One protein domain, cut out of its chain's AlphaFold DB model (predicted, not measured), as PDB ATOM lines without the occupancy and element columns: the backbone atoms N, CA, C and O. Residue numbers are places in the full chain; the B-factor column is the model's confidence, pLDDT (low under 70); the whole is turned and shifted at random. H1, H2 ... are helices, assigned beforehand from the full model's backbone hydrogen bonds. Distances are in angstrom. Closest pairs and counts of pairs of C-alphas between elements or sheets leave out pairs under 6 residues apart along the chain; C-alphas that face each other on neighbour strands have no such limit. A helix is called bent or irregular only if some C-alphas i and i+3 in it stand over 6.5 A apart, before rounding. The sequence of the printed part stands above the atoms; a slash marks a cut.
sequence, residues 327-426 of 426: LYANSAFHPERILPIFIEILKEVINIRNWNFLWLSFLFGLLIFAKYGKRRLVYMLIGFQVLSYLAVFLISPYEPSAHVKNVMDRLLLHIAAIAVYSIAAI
ATOM      1  N   LEU A 327     -79.799 -53.989  56.543       70.44
ATOM      2  CA  LEU A 327     -78.433 -53.479  56.701       70.44
ATOM      3  C   LEU A 327     -78.212 -52.787  58.055       70.44
ATOM      4  O   LEU A 327     -77.077 -52.690  58.510       70.44
ATOM      5  N   TYR A 328     -79.292 -52.325  58.696       76.44
ATOM      6  CA  TYR A 328     -79.257 -51.516  59.911       76.44
ATOM      7  C   TYR A 328     -79.726 -52.256  61.173       76.44
ATOM      8  O   TYR A 328     -79.792 -51.645  62.235       76.44
ATOM      9  N   ALA A 329     -80.066 -53.552  61.092       72.06
ATOM     10  CA  ALA A 329     -80.650 -54.299  62.218       72.06
ATOM     11  C   ALA A 329     -79.778 -54.306  63.490       72.06
ATOM     12  O   ALA A 329     -80.314 -54.399  64.588       72.06
ATOM     13  N   ASN A 330     -78.457 -54.169  63.336       76.31
ATOM     14  CA  ASN A 330     -77.478 -54.166  64.429       76.31
ATOM     15  C   ASN A 330     -76.597 -52.907  64.427       76.31
ATOM     16  O   ASN A 330     -75.470 -52.920  64.920       76.31
ATOM     17  N   SER A 331     -77.082 -51.829  63.817       85.12
ATOM     18  CA  SER A 331     -76.334 -50.586  63.715       85.12
ATOM     19  C   SER A 331     -76.307 -49.820  65.034       85.12
ATOM     20  O   SER A 331     -77.350 -49.573  65.638       85.12
ATOM     21  N   ALA A 332     -75.119 -49.380  65.451       88.69
ATOM     22  CA  ALA A 332     -74.960 -48.466  66.577       88.69
ATOM     23  C   ALA A 332     -75.195 -47.008  66.147       88.69
ATOM     24  O   ALA A 332     -75.022 -46.645  64.983       88.69
ATOM     25  N   PHE A 333     -75.591 -46.163  67.099       93.38
ATOM     26  CA  PHE A 333     -75.698 -44.722  66.890       93.38
ATOM     27  C   PHE A 333     -74.329 -44.052  67.055       93.38
ATOM     28  O   PHE A 333     -73.675 -44.239  68.080       93.38
ATOM     29  N   HIS A 334     -73.931 -43.247  66.070       93.19
ATOM     30  CA  HIS A 334     -72.606 -42.631  65.982       93.19
ATOM     31  C   HIS A 334     -72.676 -41.087  65.968       93.19
ATOM     32  O   HIS A 334     -72.613 -40.472  64.894       93.19
ATOM     33  N   PRO A 335     -72.833 -40.421  67.131       94.19
ATOM     34  CA  PRO A 335     -72.966 -38.961  67.211       94.19
ATOM     35  C   PRO A 335     -71.727 -38.203  66.715       94.19
ATOM     36  O   PRO A 335     -71.845 -37.087  66.211       94.19
ATOM     37  N   GLU A 336     -70.542 -38.808  66.793       95.00
ATOM     38  CA  GLU A 336     -69.284 -38.252  66.290       95.00
ATOM     39  C   GLU A 336     -69.318 -37.951  64.781       95.00
ATOM     40  O   GLU A 336     -68.542 -37.134  64.285       95.00
ATOM     41  N   ARG A 337     -70.254 -38.560  64.040       94.81
ATOM     42  CA  ARG A 337     -70.404 -38.386  62.589       94.81
ATOM     43  C   ARG A 337     -71.210 -37.155  62.190       94.81
ATOM     44  O   ARG A 337     -71.200 -36.806  61.011       94.81
ATOM     45  N   ILE A 338     -71.884 -36.483  63.131       95.25
ATOM     46  CA  ILE A 338     -72.761 -35.335  62.838       95.25
ATOM     47  C   ILE A 338     -72.019 -34.259  62.035       95.25
ATOM     48  O   ILE A 338     -72.532 -33.792  61.018       95.25
ATOM     49  N   LEU A 339     -70.810 -33.885  62.463       95.31
ATOM     50  CA  LEU A 339     -70.041 -32.825  61.812       95.31
ATOM     51  C   LEU A 339     -69.567 -33.220  60.393       95.31
ATOM     52  O   LEU A 339     -69.856 -32.458  59.469       95.31
ATOM     53  N   PRO A 340     -68.923 -34.387  60.165       95.25
ATOM     54  CA  PRO A 340     -68.598 -34.856  58.814       95.25
ATOM     55  C   PRO A 340     -69.808 -34.922  57.874       95.25
ATOM     56  O   PRO A 340     -69.746 -34.417  56.754       95.25
ATOM     57  N   ILE A 341     -70.931 -35.476  58.348       95.69
ATOM     58  CA  ILE A 341     -72.174 -35.574  57.569       95.69
ATOM     59  C   ILE A 341     -72.663 -34.178  57.178       95.69
ATOM     60  O   ILE A 341     -72.976 -33.932  56.014       95.69
ATOM     61  N   PHE A 342     -72.704 -33.248  58.134       94.94
ATOM     62  CA  PHE A 342     -73.150 -31.881  57.886       94.94
ATOM     63  C   PHE A 342     -72.273 -31.160  56.853       94.94
ATOM     64  O   PHE A 342     -72.803 -30.490  55.967       94.94
ATOM     65  N   ILE A 343     -70.948 -31.324  56.927       95.50
ATOM     66  CA  ILE A 343     -70.005 -30.719  55.975       95.50
ATOM     67  C   ILE A 343     -70.246 -31.247  54.555       95.50
ATOM     68  O   ILE A 343     -70.332 -30.450  53.622       95.50
ATOM     69  N   GLU A 344     -70.377 -32.563  54.375       95.81
ATOM     70  CA  GLU A 344     -70.607 -33.150  53.046       95.81
ATOM     71  C   GLU A 344     -71.988 -32.795  52.479       95.81
ATOM     72  O   GLU A 344     -72.116 -32.498  51.291       95.81
ATOM     73  N   ILE A 345     -73.016 -32.714  53.328       94.62
ATOM     74  CA  ILE A 345     -74.337 -32.214  52.918       94.62
ATOM     75  C   ILE A 345     -74.253 -30.769  52.460       94.62
ATOM     76  O   ILE A 345     -74.818 -30.422  51.425       94.62
ATOM     77  N   LEU A 346     -73.543 -29.922  53.207       94.94
ATOM     78  CA  LEU A 346     -73.384 -28.522  52.842       94.94
ATOM     79  C   LEU A 346     -72.663 -28.388  51.498       94.94
ATOM     80  O   LEU A 346     -73.104 -27.593  50.671       94.94
ATOM     81  N   LYS A 347     -71.618 -29.191  51.250       95.94
ATOM     82  CA  LYS A 347     -70.922 -29.244  49.954       95.94
ATOM     83  C   LYS A 347     -71.873 -29.583  48.808       95.94
ATOM     84  O   LYS A 347     -71.803 -28.938  47.765       95.94
ATOM     85  N   GLU A 348     -72.774 -30.544  49.000       95.19
ATOM     86  CA  GLU A 348     -73.741 -30.906  47.961       95.19
ATOM     87  C   GLU A 348     -74.842 -29.847  47.788       95.19
ATOM     88  O   GLU A 348     -75.211 -29.499  46.670       95.19
ATOM     89  N   VAL A 349     -75.313 -29.239  48.877       93.88
ATOM     90  CA  VAL A 349     -76.288 -28.138  48.854       93.88
ATOM     91  C   VAL A 349     -75.760 -26.912  48.094       93.88
ATOM     92  O   VAL A 349     -76.515 -26.273  47.359       93.88
ATOM     93  N   ILE A 350     -74.472 -26.586  48.228       95.81
ATOM     94  CA  ILE A 350     -73.839 -25.474  47.496       95.81
ATOM     95  C   ILE A 350     -73.339 -25.878  46.099       95.81
ATOM     96  O   ILE A 350     -72.754 -25.052  45.398       95.81
ATOM     97  N   ASN A 351     -73.550 -27.127  45.671       95.88
ATOM     98  CA  ASN A 351     -73.083 -27.631  44.384       95.88
ATOM     99  C   ASN A 351     -73.924 -27.069  43.226       95.88
ATOM    100  O   ASN A 351     -74.897 -27.673  42.761       95.88
ATOM    101  N   ILE A 352     -73.507 -25.903  42.725       94.69
ATOM    102  CA  ILE A 352     -74.189 -25.181  41.640       94.69
ATOM    103  C   ILE A 352     -74.258 -26.018  40.356       94.69
ATOM    104  O   ILE A 352     -75.204 -25.887  39.584       94.69
ATOM    105  N   ARG A 353     -73.303 -26.929  40.133       94.50
ATOM    106  CA  ARG A 353     -73.303 -27.790  38.945       94.50
ATOM    107  C   ARG A 353     -74.478 -28.766  38.942       94.50
ATOM    108  O   ARG A 353     -75.024 -29.025  37.876       94.50
ATOM    109  N   ASN A 354     -74.854 -29.305  40.101       92.69
ATOM    110  CA  ASN A 354     -75.966 -30.251  40.215       92.69
ATOM    111  C   ASN A 354     -77.318 -29.530  40.320       92.69
ATOM    112  O   ASN A 354     -78.301 -29.950  39.701       92.69
ATOM    113  N   TRP A 355     -77.355 -28.427  41.071       95.12
ATOM    114  CA  TRP A 355     -78.599 -27.824  41.555       95.12
ATOM    115  C   TRP A 355     -78.871 -26.408  41.054       95.12
ATOM    116  O   TRP A 355     -79.887 -25.815  41.427       95.12
ATOM    117  N   ASN A 356     -77.998 -25.842  40.217       93.56
ATOM    118  CA  ASN A 356     -78.003 -24.414  39.901       93.56
ATOM    119  C   ASN A 356     -78.027 -23.602  41.215       93.56
ATOM    120  O   ASN A 356     -77.233 -23.842  42.118       93.56
ATOM    121  N   PHE A 357     -78.977 -22.679  41.372       91.44
ATOM    122  CA  PHE A 357     -79.163 -21.908  42.607       91.44
ATOM    123  C   PHE A 357     -80.303 -22.433  43.492       91.44
ATOM    124  O   PHE A 357     -80.768 -21.704  44.371       91.44
ATOM    125  N   LEU A 358     -80.788 -23.664  43.270       92.75
ATOM    126  CA  LEU A 358     -81.979 -24.193  43.941       92.75
ATOM    127  C   LEU A 358     -81.851 -24.158  45.465       92.75
ATOM    128  O   LEU A 358     -82.607 -23.449  46.128       92.75
ATOM    129  N   TRP A 359     -80.904 -24.909  46.028       92.19
ATOM    130  CA  TRP A 359     -80.841 -25.071  47.479       92.19
ATOM    131  C   TRP A 359     -80.416 -23.791  48.195       92.19
ATOM    132  O   TRP A 359     -80.949 -23.492  49.258       92.19
ATOM    133  N   LEU A 360     -79.562 -22.970  47.579       90.19
ATOM    134  CA  LEU A 360     -79.240 -21.635  48.091       90.19
ATOM    135  C   LEU A 360     -80.493 -20.748  48.179       90.19
ATOM    136  O   LEU A 360     -80.744 -20.116  49.206       90.19
ATOM    137  N   SER A 361     -81.326 -20.760  47.134       88.88
ATOM    138  CA  SER A 361     -82.599 -20.031  47.120       88.88
ATOM    139  C   SER A 361     -83.587 -20.591  48.145       88.88
ATOM    140  O   SER A 361     -84.334 -19.833  48.763       88.88
ATOM    141  N   PHE A 362     -83.577 -21.908  48.366       89.75
ATOM    142  CA  PHE A 362     -84.400 -22.567  49.379       89.75
ATOM    143  C   PHE A 362     -83.995 -22.150  50.798       89.75
ATOM    144  O   PHE A 362     -84.857 -21.762  51.587       89.75
ATOM    145  N   LEU A 363     -82.693 -22.168  51.111       88.81
ATOM    146  CA  LEU A 363     -82.157 -21.730  52.403       88.81
ATOM    147  C   LEU A 363     -82.452 -20.250  52.667       88.81
ATOM    148  O   LEU A 363     -82.876 -19.889  53.763       88.81
ATOM    149  N   PHE A 364     -82.317 -19.391  51.656       86.62
ATOM    150  CA  PHE A 364     -82.723 -17.990  51.780       86.62
ATOM    151  C   PHE A 364     -84.237 -17.852  52.008       86.62
ATOM    152  O   PHE A 364     -84.689 -17.084  52.860       86.62
ATOM    153  N   GLY A 365     -85.032 -18.660  51.304       84.12
ATOM    154  CA  GLY A 365     -86.476 -18.730  51.490       84.12
ATOM    155  C   GLY A 365     -86.891 -19.171  52.896       84.12
ATOM    156  O   GLY A 365     -87.868 -18.645  53.425       84.12
ATOM    157  N   LEU A 366     -86.137 -20.074  53.530       84.50
ATOM    158  CA  LEU A 366     -86.331 -20.479  54.928       84.50
ATOM    159  C   LEU A 366     -86.176 -19.300  55.902       84.50
ATOM    160  O   LEU A 366     -87.002 -19.147  56.803       84.50
ATOM    161  N   LEU A 367     -85.171 -18.439  55.695       83.38
ATOM    162  CA  LEU A 367     -84.943 -17.251  56.531       83.38
ATOM    163  C   LEU A 367     -86.111 -16.260  56.440       83.38
ATOM    164  O   LEU A 367     -86.572 -15.737  57.454       83.38
ATOM    165  N   ILE A 368     -86.640 -16.043  55.232       78.94
ATOM    166  CA  ILE A 368     -87.833 -15.209  55.021       78.94
ATOM    167  C   ILE A 368     -89.063 -15.881  55.638       78.94
ATOM    168  O   ILE A 368     -89.883 -15.234  56.289       78.94
ATOM    169  N   PHE A 369     -89.205 -17.192  55.456       72.81
ATOM    170  CA  PHE A 369     -90.354 -17.945  55.933       72.81
ATOM    171  C   PHE A 369     -90.508 -17.928  57.456       72.81
ATOM    172  O   PHE A 369     -91.637 -17.766  57.941       72.81
ATOM    173  N   ALA A 370     -89.400 -18.051  58.199       67.31
ATOM    174  CA  ALA A 370     -89.383 -17.965  59.661       67.31
ATOM    175  C   ALA A 370     -90.107 -16.706  60.176       67.31
ATOM    176  O   ALA A 370     -90.687 -16.718  61.260       67.31
ATOM    177  N   LYS A 371     -90.162 -15.654  59.351       66.25
ATOM    178  CA  LYS A 371     -90.833 -14.388  59.637       66.25
ATOM    179  C   LYS A 371     -92.330 -14.347  59.265       66.25
ATOM    180  O   LYS A 371     -93.056 -13.561  59.864       66.25
ATOM    181  N   TYR A 372     -92.827 -15.168  58.322       61.25
ATOM    182  CA  TYR A 372     -94.165 -14.983  57.705       61.25
ATOM    183  C   TYR A 372     -95.108 -16.209  57.653       61.25
ATOM    184  O   TYR A 372     -96.239 -16.092  57.182       61.25
ATOM    185  N   GLY A 373     -94.711 -17.379  58.165       60.28
ATOM    186  CA  GLY A 373     -95.597 -18.391  58.783       60.28
ATOM    187  C   GLY A 373     -96.708 -19.107  57.976       60.28
ATOM    188  O   GLY A 373     -97.231 -20.106  58.464       60.28
ATOM    189  N   LYS A 374     -97.077 -18.701  56.754       67.88
ATOM    190  CA  LYS A 374     -98.257 -19.247  56.028       67.88
ATOM    191  C   LYS A 374     -98.060 -20.612  55.345       67.88
ATOM    192  O   LYS A 374     -98.994 -21.149  54.763       67.88
ATOM    193  N   ARG A 375     -96.858 -21.186  55.406       77.00
ATOM    194  CA  ARG A 375     -96.445 -22.417  54.696       77.00
ATOM    195  C   ARG A 375     -95.675 -23.417  55.555       77.00
ATOM    196  O   ARG A 375     -94.876 -24.189  55.036       77.00
ATOM    197  N   ARG A 376     -95.958 -23.442  56.864       84.31
ATOM    198  CA  ARG A 376     -95.306 -24.349  57.834       84.31
ATOM    199  C   ARG A 376     -95.294 -25.799  57.359       84.31
ATOM    200  O   ARG A 376     -94.265 -26.447  57.462       84.31
ATOM    201  N   LEU A 377     -96.393 -26.257  56.757       87.56
ATOM    202  CA  LEU A 377     -96.508 -27.617  56.239       87.56
ATOM    203  C   LEU A 377     -95.398 -27.981  55.238       87.56
ATOM    204  O   LEU A 377     -94.812 -29.046  55.362       87.56
ATOM    205  N   VAL A 378     -95.088 -27.104  54.280       89.25
ATOM    206  CA  VAL A 378     -94.105 -27.393  53.220       89.25
ATOM    207  C   VAL A 378     -92.714 -27.604  53.820       89.25
ATOM    208  O   VAL A 378     -92.048 -28.593  53.533       89.25
ATOM    209  N   TYR A 379     -92.307 -26.700  54.711       89.00
ATOM    210  CA  TYR A 379     -91.013 -26.778  55.381       89.00
ATOM    211  C   TYR A 379     -90.937 -27.917  56.395       89.00
ATOM    212  O   TYR A 379     -89.873 -28.501  56.549       89.00
ATOM    213  N   MET A 380     -92.048 -28.270  57.050       90.12
ATOM    214  CA  MET A 380     -92.109 -29.454  57.910       90.12
ATOM    215  C   MET A 380     -91.898 -30.735  57.103       90.12
ATOM    216  O   MET A 380     -91.083 -31.555  57.505       90.12
ATOM    217  N   LEU A 381     -92.581 -30.894  55.964       93.69
ATOM    218  CA  LEU A 381     -92.421 -32.073  55.105       93.69
ATOM    219  C   LEU A 381     -90.970 -32.220  54.632       93.69
ATOM    220  O   LEU A 381     -90.379 -33.283  54.798       93.69
ATOM    221  N   ILE A 382     -90.376 -31.138  54.115       93.06
ATOM    222  CA  ILE A 382     -88.967 -31.135  53.694       93.06
ATOM    223  C   ILE A 382     -88.042 -31.410  54.887       93.06
ATOM    224  O   ILE A 382     -87.167 -32.266  54.802       93.06
ATOM    225  N   GLY A 383     -88.237 -30.703  56.001       93.25
ATOM    226  CA  GLY A 383     -87.386 -30.796  57.183       93.25
ATOM    227  C   GLY A 383     -87.380 -32.195  57.787       93.25
ATOM    228  O   GLY A 383     -86.310 -32.757  57.986       93.25
ATOM    229  N   PHE A 384     -88.550 -32.796  58.019       95.19
ATOM    230  CA  PHE A 384     -88.633 -34.162  58.540       95.19
ATOM    231  C   PHE A 384     -88.041 -35.189  57.572       95.19
ATOM    232  O   PHE A 384     -87.364 -36.112  58.022       95.19
ATOM    233  N   GLN A 385     -88.218 -35.006  56.260       95.56
ATOM    234  CA  GLN A 385     -87.598 -35.891  55.278       95.56
ATOM    235  C   GLN A 385     -86.065 -35.787  55.319       95.56
ATOM    236  O   GLN A 385     -85.389 -36.810  55.395       95.56
ATOM    237  N   VAL A 386     -85.498 -34.577  55.355       94.31
ATOM    238  CA  VAL A 386     -84.041 -34.377  55.472       94.31
ATOM    239  C   VAL A 386     -83.506 -34.922  56.798       94.31
ATOM    240  O   VAL A 386     -82.477 -35.594  56.814       94.31
ATOM    241  N   LEU A 387     -84.212 -34.696  57.911       94.88
ATOM    242  CA  LEU A 387     -83.842 -35.246  59.219       94.88
ATOM    243  C   LEU A 387     -83.816 -36.779  59.208       94.88
ATOM    244  O   LEU A 387     -82.937 -37.377  59.824       94.88
ATOM    245  N   SER A 388     -84.731 -37.422  58.480       94.06
ATOM    246  CA  SER A 388     -84.715 -38.879  58.336       94.06
ATOM    247  C   SER A 388     -83.480 -39.384  57.585       94.06
ATOM    248  O   SER A 388     -82.892 -40.387  57.980       94.06
ATOM    249  N   TYR A 389     -83.023 -38.652  56.563       93.69
ATOM    250  CA  TYR A 389     -81.786 -38.971  55.848       93.69
ATOM    251  C   TYR A 389     -80.571 -38.848  56.767       93.69
ATOM    252  O   TYR A 389     -79.725 -39.740  56.796       93.69
ATOM    253  N   LEU A 390     -80.519 -37.788  57.581       93.06
ATOM    254  CA  LEU A 390     -79.480 -37.618  58.597       93.06
ATOM    255  C   LEU A 390     -79.459 -38.786  59.586       93.06
ATOM    256  O   LEU A 390     -78.387 -39.306  59.885       93.06
ATOM    257  N   ALA A 391     -80.630 -39.232  60.050       92.88
ATOM    258  CA  ALA A 391     -80.730 -40.360  60.969       92.88
ATOM    259  C   ALA A 391     -80.114 -41.641  60.378       92.88
ATOM    260  O   ALA A 391     -79.383 -42.335  61.081       92.88
ATOM    261  N   VAL A 392     -80.325 -41.911  59.084       92.00
ATOM    262  CA  VAL A 392     -79.729 -43.071  58.394       92.00
ATOM    263  C   VAL A 392     -78.199 -42.989  58.361       92.00
ATOM    264  O   VAL A 392     -77.526 -43.986  58.622       92.00
ATOM    265  N   PHE A 393     -77.615 -41.816  58.104       93.62
ATOM    266  CA  PHE A 393     -76.154 -41.666  58.094       93.62
ATOM    267  C   PHE A 393     -75.512 -41.843  59.478       93.62
ATOM    268  O   PHE A 393     -74.369 -42.297  59.567       93.62
ATOM    269  N   LEU A 394     -76.250 -41.542  60.551       94.50
ATOM    270  CA  LEU A 394     -75.786 -41.717  61.932       94.50
ATOM    271  C   LEU A 394     -75.770 -43.178  62.390       94.50
ATOM    272  O   LEU A 394     -75.064 -43.495  63.343       94.50
ATOM    273  N   ILE A 395     -76.517 -44.056  61.719       93.81
ATOM    274  CA  ILE A 395     -76.567 -45.495  62.026       93.81
ATOM    275  C   ILE A 395     -75.928 -46.357  60.927       93.81
ATOM    276  O   ILE A 395     -75.770 -47.562  61.071       93.81
ATOM    277  N   SER A 396     -75.558 -45.780  59.789       90.88
ATOM    278  CA  SER A 396     -75.000 -46.530  58.665       90.88
ATOM    279  C   SER A 396     -73.679 -47.233  59.017       90.88
ATOM    280  O   SER A 396     -72.811 -46.603  59.612       90.88
ATOM    281  N   PRO A 397     -73.436 -48.485  58.586       89.19
ATOM    282  CA  PRO A 397     -72.133 -49.128  58.783       89.19
ATOM    283  C   PRO A 397     -71.022 -48.515  57.909       89.19
ATOM    284  O   PRO A 397     -69.845 -48.661  58.221       89.19
ATOM    285  N   TYR A 398     -71.380 -47.813  56.830       90.69
ATOM    286  CA  TYR A 398     -70.427 -47.184  55.909       90.69
ATOM    287  C   TYR A 398     -69.752 -45.931  56.481       90.69
ATOM    288  O   TYR A 398     -70.329 -45.230  57.316       90.69
ATOM    289  N   GLU A 399     -68.560 -45.619  55.961       91.56
ATOM    290  CA  GLU A 399     -67.850 -44.367  56.244       91.56
ATOM    291  C   GLU A 399     -68.727 -43.167  55.836       91.56
ATOM    292  O   GLU A 399     -69.222 -43.129  54.703       91.56
ATOM    293  N   PRO A 400     -68.978 -42.207  56.749       89.94
ATOM    294  CA  PRO A 400     -69.996 -41.181  56.553       89.94
ATOM    295  C   PRO A 400     -69.721 -40.282  55.348       89.94
ATOM    296  O   PRO A 400     -70.653 -39.960  54.618       89.94
ATOM    297  N   SER A 401     -68.469 -39.893  55.110       90.94
ATOM    298  CA  SER A 401     -68.134 -38.910  54.077       90.94
ATOM    299  C   SER A 401     -68.336 -39.487  52.674       90.94
ATOM    300  O   SER A 401     -69.002 -38.885  51.833       90.94
ATOM    301  N   ALA A 402     -67.819 -40.691  52.434       92.25
ATOM    302  CA  ALA A 402     -67.996 -41.441  51.200       92.25
ATOM    303  C   ALA A 402     -69.467 -41.800  50.974       92.25
ATOM    304  O   ALA A 402     -69.967 -41.674  49.856       92.25
ATOM    305  N   HIS A 403     -70.176 -42.206  52.030       92.25
ATOM    306  CA  HIS A 403     -71.586 -42.554  51.921       92.25
ATOM    307  C   HIS A 403     -72.443 -41.336  51.553       92.25
ATOM    308  O   HIS A 403     -73.199 -41.393  50.585       92.25
ATOM    309  N   VAL A 404     -72.282 -40.208  52.255       93.75
ATOM    310  CA  VAL A 404     -73.013 -38.968  51.953       93.75
ATOM    311  C   VAL A 404     -72.711 -38.498  50.532       93.75
ATOM    312  O   VAL A 404     -73.641 -38.248  49.766       93.75
ATOM    313  N   LYS A 405     -71.435 -38.455  50.138       92.50
ATOM    314  CA  LYS A 405     -71.014 -38.012  48.802       92.50
ATOM    315  C   LYS A 405     -71.651 -38.816  47.661       92.50
ATOM    316  O   LYS A 405     -71.899 -38.255  46.600       92.50
ATOM    317  N   ASN A 406     -71.919 -40.105  47.873       90.56
ATOM    318  CA  ASN A 406     -72.462 -40.997  46.845       90.56
ATOM    319  C   ASN A 406     -73.999 -41.025  46.777       90.56
ATOM    320  O   ASN A 406     -74.555 -41.605  45.842       90.56
ATOM    321  N   VAL A 407     -74.704 -40.510  47.790       93.62
ATOM    322  CA  VAL A 407     -76.163 -40.696  47.914       93.62
ATOM    323  C   VAL A 407     -76.911 -39.370  48.082       93.62
ATOM    324  O   VAL A 407     -78.096 -39.291  47.763       93.62
ATOM    325  N   MET A 408     -76.257 -38.307  48.557       94.88
ATOM    326  CA  MET A 408     -76.935 -37.060  48.924       94.88
ATOM    327  C   MET A 408     -77.609 -36.353  47.745       94.88
ATOM    328  O   MET A 408     -78.723 -35.850  47.898       94.88
ATOM    329  N   ASP A 409     -76.987 -36.348  46.567       94.44
ATOM    330  CA  ASP A 409     -77.586 -35.778  45.359       94.44
ATOM    331  C   ASP A 409     -78.922 -36.466  45.015       94.44
ATOM    332  O   ASP A 409     -79.923 -35.810  44.714       94.44
ATOM    333  N   ARG A 410     -78.984 -37.786  45.169       95.12
ATOM    334  CA  ARG A 410     -80.193 -38.593  44.959       95.12
ATOM    335  C   ARG A 410     -81.261 -38.349  46.018       95.12
ATOM    336  O   ARG A 410     -82.428 -38.177  45.685       95.12
ATOM    337  N   LEU A 411     -80.879 -38.245  47.290       96.50
ATOM    338  CA  LEU A 411     -81.833 -37.984  48.376       96.50
ATOM    339  C   LEU A 411     -82.478 -36.602  48.262       96.50
ATOM    340  O   LEU A 411     -83.677 -36.445  48.492       96.50
ATOM    341  N   LEU A 412     -81.700 -35.595  47.870       96.75
ATOM    342  CA  LEU A 412     -82.204 -34.245  47.636       96.75
ATOM    343  C   LEU A 412     -83.147 -34.184  46.422       96.75
ATOM    344  O   LEU A 412     -84.061 -33.355  46.396       96.75
ATOM    345  N   LEU A 413     -82.996 -35.091  45.450       97.00
ATOM    346  CA  LEU A 413     -83.871 -35.172  44.275       97.00
ATOM    347  C   LEU A 413     -85.332 -35.418  44.667       97.00
ATOM    348  O   LEU A 413     -86.232 -34.809  44.087       97.00
ATOM    349  N   HIS A 414     -85.558 -36.240  45.697       97.94
ATOM    350  CA  HIS A 414     -86.885 -36.601  46.201       97.94
ATOM    351  C   HIS A 414     -87.744 -35.384  46.569       97.94
ATOM    352  O   HIS A 414     -88.951 -35.363  46.343       97.94
ATOM    353  N   ILE A 415     -87.113 -34.352  47.129       97.56
ATOM    354  CA  ILE A 415     -87.780 -33.166  47.680       97.56
ATOM    355  C   ILE A 415     -87.534 -31.896  46.856       97.56
ATOM    356  O   ILE A 415     -88.100 -30.846  47.173       97.56
ATOM    357  N   ALA A 416     -86.746 -31.972  45.779       97.69
ATOM    358  CA  ALA A 416     -86.358 -30.824  44.961       97.69
ATOM    359  C   ALA A 416     -87.569 -30.037  44.434       97.69
ATOM    360  O   ALA A 416     -87.619 -28.813  44.547       97.69
ATOM    361  N   ALA A 417     -88.594 -30.722  43.920       98.06
ATOM    362  CA  ALA A 417     -89.795 -30.062  43.408       98.06
ATOM    363  C   ALA A 417     -90.594 -29.344  44.510       98.06
ATOM    364  O   ALA A 417     -91.048 -28.218  44.309       98.06
ATOM    365  N   ILE A 418     -90.714 -29.937  45.705       97.06
ATOM    366  CA  ILE A 418     -91.367 -29.290  46.854       97.06
ATOM    367  C   ILE A 418     -90.548 -28.066  47.306       97.06
ATOM    368  O   ILE A 418     -91.118 -27.015  47.616       97.06
ATOM    369  N   ALA A 419     -89.215 -28.155  47.270       96.25
ATOM    370  CA  ALA A 419     -88.329 -27.037  47.577       96.25
ATOM    371  C   ALA A 419     -88.507 -25.877  46.582       96.25
ATOM    372  O   ALA A 419     -88.749 -24.749  47.021       96.25
ATOM    373  N   VAL A 420     -88.506 -26.129  45.262       96.19
ATOM    374  CA  VAL A 420     -88.785 -25.079  44.255       96.19
ATOM    375  C   VAL A 420     -90.177 -24.486  44.462       96.19
ATOM    376  O   VAL A 420     -90.332 -23.267  44.429       96.19
ATOM    377  N   TYR A 421     -91.186 -25.323  44.716       95.56
ATOM    378  CA  TYR A 421     -92.546 -24.863  44.991       95.56
ATOM    379  C   TYR A 421     -92.575 -23.888  46.180       95.56
ATOM    380  O   TYR A 421     -93.222 -22.842  46.109       95.56
ATOM    381  N   SER A 422     -91.833 -24.194  47.251       92.88
ATOM    382  CA  SER A 422     -91.761 -23.338  48.438       92.88
ATOM    383  C   SER A 422     -91.187 -21.954  48.122       92.88
ATOM    384  O   SER A 422     -91.770 -20.962  48.559       92.88
ATOM    385  N   ILE A 423     -90.129 -21.888  47.300       92.88
ATOM    386  CA  ILE A 423     -89.480 -20.646  46.854       92.88
ATOM    387  C   ILE A 423     -90.417 -19.856  45.946       92.88
ATOM    388  O   ILE A 423     -90.599 -18.660  46.142       92.88
ATOM    389  N   ALA A 424     -91.040 -20.522  44.967       91.81
ATOM    390  CA  ALA A 424     -91.905 -19.882  43.976       91.81
ATOM    391  C   ALA A 424     -93.046 -19.089  44.603       91.81
ATOM    392  O   ALA A 424     -93.522 -18.071  44.082       91.81
ATOM    393  N   ALA A 425     -93.503 -19.623  45.722       83.75
ATOM    394  CA  ALA A 425     -94.664 -19.154  46.400       83.75
ATOM    395  C   ALA A 425     -94.321 -18.015  47.394       83.75
ATOM    396  O   ALA A 425     -95.255 -17.360  47.870       83.75
ATOM    397  N   ILE A 426     -93.045 -17.770  47.738       80.81
ATOM    398  CA  ILE A 426     -92.608 -16.531  48.425       80.81
ATOM    399  C   ILE A 426     -92.976 -15.328  47.541       80.81
ATOM    400  O   ILE A 426     -93.460 -14.339  48.129       80.81
TER     401      ILE A 426
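Overview. This is residues 327 to 426 of the 426 residues of an uncharacterized protein of Candidatus Levybacteria bacterium GW2011_GWB1_39_7 (UniProt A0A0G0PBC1). A long helical hairpin runs along the domain, H4 going one way and the bent helix H5 coming back, with H1 packed slantwise on one end and H3 on the other. The arms H5a and H5b meet H4 near its two ends, and the small H2 joins H1 to H3 at the side of this pair. The printed part has 100 residues, with five named helices in the order H1, H2, H3, H4, H5 and no named strand: all helix, with mostly crossed packing. It is compact, with a radius of gyration of the C-alphas of 14.5 A, and spans 43 by 28 by 21 A, only just elongated.

Arrangement. H1, residues 335 to 349, touches H4, residues 376 to 395, with residues 335 to 341 alone; the closest C-alphas are those of Arg 337 and Leu 394, 6.4 A apart, at a steep tilt of 54 degrees, opposite ways. H5, residues 400 to 424, was assigned as one helix by its hydrogen bonds but is bent: C-alphas 414 and 417 are 7.7 A apart. Its arms H5a, residues 400 to 414, and H5b, residues 417 to 424, stand at a steep tilt of 69 degrees, only just short of about perpendicular. H1 touches H5a, closest at the C-alphas of Ile 341 and Pro 400, 6.1 A, at a steep tilt of 51 degrees, the same way. H2, residues 352 to 355, is close to H5a but not clearly touching, with the C-alphas of Asn 354 and Asp 409 7.7 A apart. H3, residues 358 to 372, touches H5b, closest at the C-alphas of Gly 365 and Ile 423, 5.8 A, at a steep tilt of 58 degrees, the same way. H4 and H5a form a helical hairpin at a shallow tilt of 27 degrees, closest at the C-alphas of Phe 393 and Pro 400, 6.4 A. H4 touches H5b with residues 378 to 382 alone, closest at the C-alphas of Val 378 and Ser 422, 6.7 A. H1 and H5b are apart. Every O i to N i+4 pair is within hydrogen-bond range in H4 and H5b, against 9 of 11 in H1, 9 of 11 in H3 and 8 of 11 in H5a; H2 is too short for such a pair.

Along the chain. H1 begins at C-alpha 335 (-72.966, -38.961, 67.211) and is 21.6 A long; it is irregular, with C-alphas 336 and 339 7.1 A apart. H2 is 5.1 A long and H3 20.6 A. H4 begins at C-alpha 376 (-95.306, -24.349, 57.834) and is 28.6 A long. H5a is 20.3 A long and irregular, with C-alphas 406 and 409 7.5 A apart. H5b, 10.4 A long, ends at C-alpha 424 (-91.905, -19.882, 43.976).

Size, cuts and confidence. The C-alphas farthest apart are those of Asn 330 and Ile 426, 43.6 A. The printed part has no cut, and the links between the helices are tight. Its mean pLDDT is 90.1; residues 370 to 374 are under 70.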